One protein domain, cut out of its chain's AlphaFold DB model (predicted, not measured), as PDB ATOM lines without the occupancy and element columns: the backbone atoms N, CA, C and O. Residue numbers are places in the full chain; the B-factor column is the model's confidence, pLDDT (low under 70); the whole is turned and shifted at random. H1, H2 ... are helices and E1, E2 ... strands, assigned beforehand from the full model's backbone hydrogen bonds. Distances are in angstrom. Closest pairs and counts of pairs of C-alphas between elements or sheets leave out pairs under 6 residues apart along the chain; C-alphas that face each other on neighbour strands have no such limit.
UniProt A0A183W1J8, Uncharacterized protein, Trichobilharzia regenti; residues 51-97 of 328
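AT A GLANCE: This is residues 51 to 97 of the 328 residues of an uncharacterized protein of Trichobilharzia regenti (UniProt A0A183W1J8). Going along the printed part from its first residue, you meet a two-stranded antiparallel ribbon, E1 and E2, with the short helix H1 in the turn at one end of it; from the other end a winding link, residues 75 to 84, leads off to a second part, the helix H2. The ribbon with H1 lies at one end of the longest axis and H2 at the other, an open shape. The printed part has 47 residues, with two named strands and two named helices in the order E1, H1, E2, H2, and the class is mixed, helices and strands. The whole is only just loose, close to extended, with a radius of gyration of the C-alphas of 14.0 A; the C-alphas span 38 by 22 by 17 A, an elongated outline.

HOW THE PARTS SIT: Begin with the sheet of two strands, E1, residues 52 to 56, and E2, residues 70 to 74. They are antiparallel neighbours, with 153 degrees between their N-to-C directions. Look at C-alphas 55 and 71, which face each other at 4.5 A. Across the pair, N 54 and O 72 are within hydrogen-bond range at 2.8 A, and N 74 and O 52 at 2.9 A. Between the strands along the chain comes H1, residues 59 to 65; the closest C-alphas of E1 and H1 are those of Val 56 and Ser 62, 6.2 A apart. Farther along, H2, residues 85 to 97, is apart from E1 and apart from H1. In H1 and H2 every O i to N i+4 pair is within hydrogen-bond range.

IN THESE COORDINATES: Find C-alpha 52 at (-34.883, -7.156, -34.581); from there E1 runs 13.1 A to C-alpha 56. H1 begins at C-alpha 59, at (-37.425, 8.009, -20.047), and reaches C-alpha 65 after 9.8 A. E2 runs 12.8 A from Gly 70 to Val 74. H2 runs from Arg 85 for 18.4 A to C-alpha 97 at (-34.482, -30.452, -20.862).

THE WHOLE: The two C-alphas farthest apart are those of Asp 59 and Ala 96, at 38.9 A. The printed part runs from 51 to 97 and has no cut. The links E1 to H1 and H1 to E2 are tight, with 2 and 4 residues; the link E2 to H2, with 10 residues, is short. In the B-factor column you will find a mean pLDDT of 81.6 for the printed part, and residues 77 to 80, in the link before H2, are under 70.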
ATOM      1  N   ALA A  51     -33.070  -8.162 -38.897       77.06
ATOM      2  CA  ALA A  51     -32.595  -7.628 -37.626       77.06
ATOM      3  C   ALA A  51     -33.764  -7.130 -36.760       77.06
ATOM      4  O   ALA A  51     -34.510  -6.229 -37.139       77.06
ATOM      5  N   ILE A  52     -33.904  -7.670 -35.547       82.06
ATOM      6  CA  ILE A  52     -34.883  -7.156 -34.581       82.06
ATOM      7  C   ILE A  52     -34.342  -5.841 -34.009       82.06
ATOM      8  O   ILE A  52     -33.382  -5.836 -33.234       82.06
ATOM      9  N   ILE A  53     -34.966  -4.725 -34.385       84.12
ATOM     10  CA  ILE A  53     -34.630  -3.390 -33.885       84.12
ATOM     11  C   ILE A  53     -35.549  -3.044 -32.709       84.12
ATOM     12  O   ILE A  53     -36.774  -3.061 -32.824       84.12
ATOM     13  N   VAL A  54     -34.954  -2.703 -31.568       89.56
ATOM     14  CA  VAL A  54     -35.644  -2.212 -30.372       89.56
ATOM     15  C   VAL A  54     -35.366  -0.722 -30.236       89.56
ATOM     16  O   VAL A  54     -34.219  -0.312 -30.089       89.56
ATOM     17  N   LYS A  55     -36.412   0.102 -30.271       94.06
ATOM     18  CA  LYS A  55     -36.309   1.555 -30.107       94.06
ATOM     19  C   LYS A  55     -36.722   1.962 -28.690       94.06
ATOM     20  O   LYS A  55     -37.791   1.571 -28.228       94.06
ATOM     21  N   VAL A  56     -35.868   2.724 -28.009       94.56
ATOM     22  CA  VAL A  56     -36.097   3.271 -26.663       94.56
ATOM     23  C   VAL A  56     -36.268   4.780 -26.789       94.56
ATOM     24  O   VAL A  56     -35.282   5.505 -26.908       94.56
ATOM     25  N   ASP A  57     -37.516   5.246 -26.763       93.44
ATOM     26  CA  ASP A  57     -37.851   6.656 -27.021       93.44
ATOM     27  C   ASP A  57     -38.197   7.436 -25.745       93.44
ATOM     28  O   ASP A  57     -38.060   8.660 -25.707       93.44
ATOM     29  N   THR A  58     -38.634   6.753 -24.683       93.19
ATOM     30  CA  THR A  58     -39.110   7.403 -23.450       93.19
ATOM     31  C   THR A  58     -38.154   7.213 -22.273       93.19
ATOM     32  O   THR A  58     -37.409   6.235 -22.203       93.19
ATOM     33  N   ASP A  59     -38.189   8.142 -21.305       90.88
ATOM     34  CA  ASP A  59     -37.425   8.009 -20.047       90.88
ATOM     35  C   ASP A  59     -37.864   6.784 -19.258       90.88
ATOM     36  O   ASP A  59     -37.038   6.114 -18.650       90.88
ATOM     37  N   GLU A  60     -39.157   6.467 -19.290       93.50
ATOM     38  CA  GLU A  60     -39.697   5.297 -18.605       93.50
ATOM     39  C   GLU A  60     -39.135   3.997 -19.195       93.50
ATOM     40  O   GLU A  60     -38.695   3.128 -18.447       93.50
ATOM     41  N   GLN A  61     -39.069   3.881 -20.527       89.94
ATOM     42  CA  GLN A  61     -38.457   2.729 -21.198       89.94
ATOM     43  C   GLN A  61     -36.953   2.650 -20.927       89.94
ATOM     44  O   GLN A  61     -36.432   1.570 -20.658       89.94
ATOM     45  N   SER A  62     -36.268   3.794 -20.967       89.06
ATOM     46  CA  SER A  62     -34.840   3.891 -20.667       89.06
ATOM     47  C   SER A  62     -34.535   3.430 -19.241       89.06
ATOM     48  O   SER A  62     -33.646   2.607 -19.036       89.06
ATOM     49  N   ALA A  63     -35.328   3.876 -18.263       86.12
ATOM     50  CA  ALA A  63     -35.196   3.475 -16.868       86.12
ATOM     51  C   ALA A  63     -35.543   1.995 -16.649       86.12
ATOM     52  O   ALA A  63     -34.812   1.296 -15.953       86.12
ATOM     53  N   ALA A  64     -36.622   1.503 -17.265       84.94
ATOM     54  CA  ALA A  64     -37.047   0.110 -17.139       84.94
ATOM     55  C   ALA A  64     -36.025  -0.876 -17.729       84.94
ATOM     56  O   ALA A  64     -35.831  -1.964 -17.190       84.94
ATOM     57  N   LEU A  65     -35.373  -0.499 -18.832       86.75
ATOM     58  CA  LEU A  65     -34.381  -1.331 -19.514       86.75
ATOM     59  C   LEU A  65     -32.943  -1.062 -19.051       86.75
ATOM     60  O   LEU A  65     -32.053  -1.837 -19.387       86.75
ATOM     61  N   GLY A  66     -32.702   0.029 -18.317       87.44
ATOM     62  CA  GLY A  66     -31.363   0.501 -17.949       87.44
ATOM     63  C   GLY A  66     -30.506   0.927 -19.148       87.44
ATOM     64  O   GLY A  66     -29.285   0.992 -19.032       87.44
ATOM     65  N   LEU A  67     -31.127   1.182 -20.299       89.56
ATOM     66  CA  LEU A  67     -30.470   1.530 -21.559       89.56
ATOM     67  C   LEU A  67     -30.698   3.011 -21.878       89.56
ATOM     68  O   LEU A  67     -31.816   3.490 -21.679       89.56
ATOM     69  N   PRO A  68     -29.706   3.748 -22.411       91.62
ATOM     70  CA  PRO A  68     -29.933   5.081 -22.970       91.62
ATOM     71  C   PRO A  68     -31.047   5.091 -24.028       91.62
ATOM     72  O   PRO A  68     -31.361   4.069 -24.640       91.62
ATOM     73  N   ARG A  69     -31.646   6.251 -24.291       91.81
ATOM     74  CA  ARG A  69     -32.585   6.382 -25.414       91.81
ATOM     75  C   ARG A  69     -31.847   6.183 -26.740       91.81
ATOM     76  O   ARG A  69     -30.747   6.704 -26.905       91.81
ATOM     77  N   GLY A  70     -32.436   5.426 -27.661       90.88
ATOM     78  CA  GLY A  70     -31.798   5.088 -28.934       90.88
ATOM     79  C   GLY A  70     -32.404   3.878 -29.647       90.88
ATOM     80  O   GLY A  70     -33.315   3.222 -29.137       90.88
ATOM     81  N   LYS A  71     -31.892   3.589 -30.848       90.94
ATOM     82  CA  LYS A  71     -32.214   2.392 -31.641       90.94
ATOM     83  C   LYS A  71     -31.170   1.303 -31.330       90.94
ATOM     84  O   LYS A  71     -29.974   1.542 -31.451       90.94
ATOM     85  N   TYR A  72     -31.619   0.114 -30.944       87.81
ATOM     86  CA  TYR A  72     -30.779  -1.031 -30.587       87.81
ATOM     87  C   TYR A  72     -31.044  -2.199 -31.525       87.81
ATOM     88  O   TYR A  72     -32.195  -2.510 -31.811       87.81
ATOM     89  N   ILE A  73     -29.990  -2.892 -31.952       85.75
ATOM     90  CA  ILE A  73     -30.110  -4.101 -32.771       85.75
ATOM     91  C   ILE A  73     -29.914  -5.320 -31.873       85.75
ATOM     92  O   ILE A  73     -28.858  -5.494 -31.258       85.75
ATOM     93  N   VAL A  74     -30.927  -6.180 -31.798       83.25
ATOM     94  CA  VAL A  74     -30.826  -7.449 -31.080       83.25
ATOM     95  C   VAL A  74     -29.978  -8.402 -31.911       83.25
ATOM     96  O   VAL A  74     -30.334  -8.783 -33.024       83.25
ATOM     97  N   LYS A  75     -28.830  -8.794 -31.361       78.38
ATOM     98  CA  LYS A  75     -27.934  -9.751 -32.004       78.38
ATOM     99  C   LYS A  75     -28.354 -11.178 -31.659       78.38
ATOM    100  O   LYS A  75     -28.181 -11.621 -30.524       78.38
ATOM    101  N   GLU A  76     -28.857 -11.903 -32.653       71.62
ATOM    102  CA  GLU A  76     -29.108 -13.341 -32.563       71.62
ATOM    103  C   GLU A  76     -27.980 -14.157 -33.228       71.62
ATOM    104  O   GLU A  76     -27.389 -13.711 -34.215       71.62
ATOM    105  N   PRO A  77     -27.656 -15.363 -32.722       66.69
ATOM    106  CA  PRO A  77     -28.160 -15.957 -31.486       66.69
ATOM    107  C   PRO A  77     -27.605 -15.236 -30.250       66.69
ATOM    108  O   PRO A  77     -26.480 -14.730 -30.267       66.69
ATOM    109  N   LEU A  78     -28.387 -15.232 -29.164       66.00
ATOM    110  CA  LEU A  78     -27.955 -14.711 -27.867       66.00
ATOM    111  C   LEU A  78     -26.610 -15.345 -27.498       66.00
ATOM    112  O   LEU A  78     -26.518 -16.545 -27.232       66.00
ATOM    113  N   CYS A  79     -25.555 -14.540 -27.520       67.81
ATOM    114  CA  CYS A  79     -24.212 -15.016 -27.252       67.81
ATOM    115  C   CYS A  79     -24.094 -15.329 -25.751       67.81
ATOM    116  O   CYS A  79     -23.964 -14.435 -24.917       67.81
ATOM    117  N   GLU A  80     -24.147 -16.617 -25.399       68.50
ATOM    118  CA  GLU A  80     -24.086 -17.114 -24.014       68.50
ATOM    119  C   GLU A  80     -22.839 -16.659 -23.258       68.50
ATOM    120  O   GLU A  80     -22.838 -16.601 -22.030       68.50
ATOM    121  N   GLU A  81     -21.779 -16.311 -23.984       70.44
ATOM    122  CA  GLU A  81     -20.549 -15.773 -23.419       70.44
ATOM    123  C   GLU A  81     -20.743 -14.408 -22.741       70.44
ATOM    124  O   GLU A  81     -20.006 -14.088 -21.812       70.44
ATOM    125  N   TYR A  82     -21.770 -13.638 -23.093       70.38
ATOM    126  CA  TYR A  82     -22.068 -12.383 -22.393       70.38
ATOM    127  C   TYR A  82     -22.948 -12.579 -21.156       70.38
ATOM    128  O   TYR A  82     -23.080 -11.672 -20.339       70.38
ATOM    129  N   LEU A  83     -23.521 -13.773 -20.970       74.62
ATOM    130  CA  LEU A  83     -24.312 -14.074 -19.785       74.62
ATOM    131  C   LEU A  83     -23.408 -14.485 -18.615       74.62
ATOM    132  O   LEU A  83     -22.485 -15.291 -18.796       74.62
ATOM    133  N   PRO A  84     -23.694 -14.022 -17.384       76.31
ATOM    134  CA  PRO A  84     -23.020 -14.518 -16.193       76.31
ATOM    135  C   PRO A  84     -23.117 -16.047 -16.074       76.31
ATOM    136  O   PRO A  84     -24.131 -16.655 -16.430       76.31
ATOM    137  N   ARG A  85     -22.079 -16.685 -15.516       72.25
ATOM    138  CA  ARG A  85     -21.932 -18.157 -15.446       72.25
ATOM    139  C   ARG A  85     -23.166 -18.876 -14.879       72.25
ATOM    140  O   ARG A  85     -23.508 -19.958 -15.353       72.25
ATOM    141  N   ARG A  86     -23.859 -18.256 -13.915       72.56
ATOM    142  CA  ARG A  86     -25.109 -18.773 -13.328       72.56
ATOM    143  C   ARG A  86     -26.232 -18.931 -14.360       72.56
ATOM    144  O   ARG A  86     -26.920 -19.942 -14.355       72.56
ATOM    145  N   PHE A  87     -26.356 -17.995 -15.298       74.94
ATOM    146  CA  PHE A  87     -27.373 -18.027 -16.350       74.94
ATOM    147  C   PHE A  87     -26.991 -18.957 -17.501       74.94
ATOM    148  O   PHE A  87     -27.860 -19.639 -18.040       74.94
ATOM    149  N   ARG A  88     -25.691 -19.085 -17.811       78.19
ATOM    150  CA  ARG A  88     -25.202 -20.085 -18.781       78.19
ATOM    151  C   ARG A  88     -25.597 -21.503 -18.369       78.19
ATOM    152  O   ARG A  88     -26.071 -22.278 -19.191       78.19
ATOM    153  N   SER A  89     -25.454 -21.826 -17.080       73.25
ATOM    154  CA  SER A  89     -25.841 -23.138 -16.547       73.25
ATOM    155  C   SER A  89     -27.344 -23.400 -16.668       73.25
ATOM    156  O   SER A  89     -27.742 -24.525 -16.962       73.25
ATOM    157  N   VAL A  90     -28.180 -22.381 -16.451       78.81
ATOM    158  CA  VAL A  90     -29.641 -22.504 -16.554       78.81
ATOM    159  C   VAL A  90     -30.074 -22.673 -18.010       78.81
ATOM    160  O   VAL A  90     -30.856 -23.574 -18.294       78.81
ATOM    161  N   LEU A  91     -29.525 -21.892 -18.947       77.81
ATOM    162  CA  LEU A  91     -29.808 -22.053 -20.379       77.81
ATOM    163  C   LEU A  91     -29.346 -23.413 -20.910       77.81
ATOM    164  O   LEU A  91     -30.090 -24.076 -21.633       77.81
ATOM    165  N   ALA A  92     -28.160 -23.872 -20.504       76.69
ATOM    166  CA  ALA A  92     -27.675 -25.205 -20.845       76.69
ATOM    167  C   ALA A  92     -28.615 -26.301 -20.308       76.69
ATOM    168  O   ALA A  92     -28.972 -27.222 -21.045       76.69
ATOM    169  N   ALA A  93     -29.080 -26.175 -19.060       78.38
ATOM    170  CA  ALA A  93     -30.040 -27.103 -18.468       78.38
ATOM    171  C   ALA A  93     -31.409 -27.062 -19.170       78.38
ATOM    172  O   ALA A  93     -32.014 -28.111 -19.392       78.38
ATOM    173  N   GLN A  94     -31.894 -25.882 -19.562       79.50
ATOM    174  CA  GLN A  94     -33.145 -25.732 -20.307       79.50
ATOM    175  C   GLN A  94     -33.059 -26.363 -21.698       79.50
ATOM    176  O   GLN A  94     -33.979 -27.081 -22.087       79.50
ATOM    177  N   ARG A  95     -31.945 -26.194 -22.422       78.19
ATOM    178  CA  ARG A  95     -31.733 -26.881 -23.707       78.19
ATOM    179  C   ARG A  95     -31.616 -28.388 -23.544       78.19
ATOM    180  O   ARG A  95     -32.212 -29.121 -24.325       78.19
ATOM    181  N   ALA A  96     -30.914 -28.855 -22.514       77.12
ATOM    182  CA  ALA A  96     -30.856 -30.279 -22.197       77.12
ATOM    183  C   ALA A  96     -32.253 -30.843 -21.879       77.12
ATOM    184  O   ALA A  96     -32.592 -31.938 -22.322       77.12
ATOM    185  N   LYS A  97     -33.096 -30.078 -21.175       77.12
ATOM    186  CA  LYS A  97     -34.482 -30.452 -20.862       77.12
ATOM    187  C   LYS A  97     -35.388 -30.438 -22.097       77.12
ATOM    188  O   LYS A  97     -36.195 -31.349 -22.243       77.12
TER     189      LYS A  97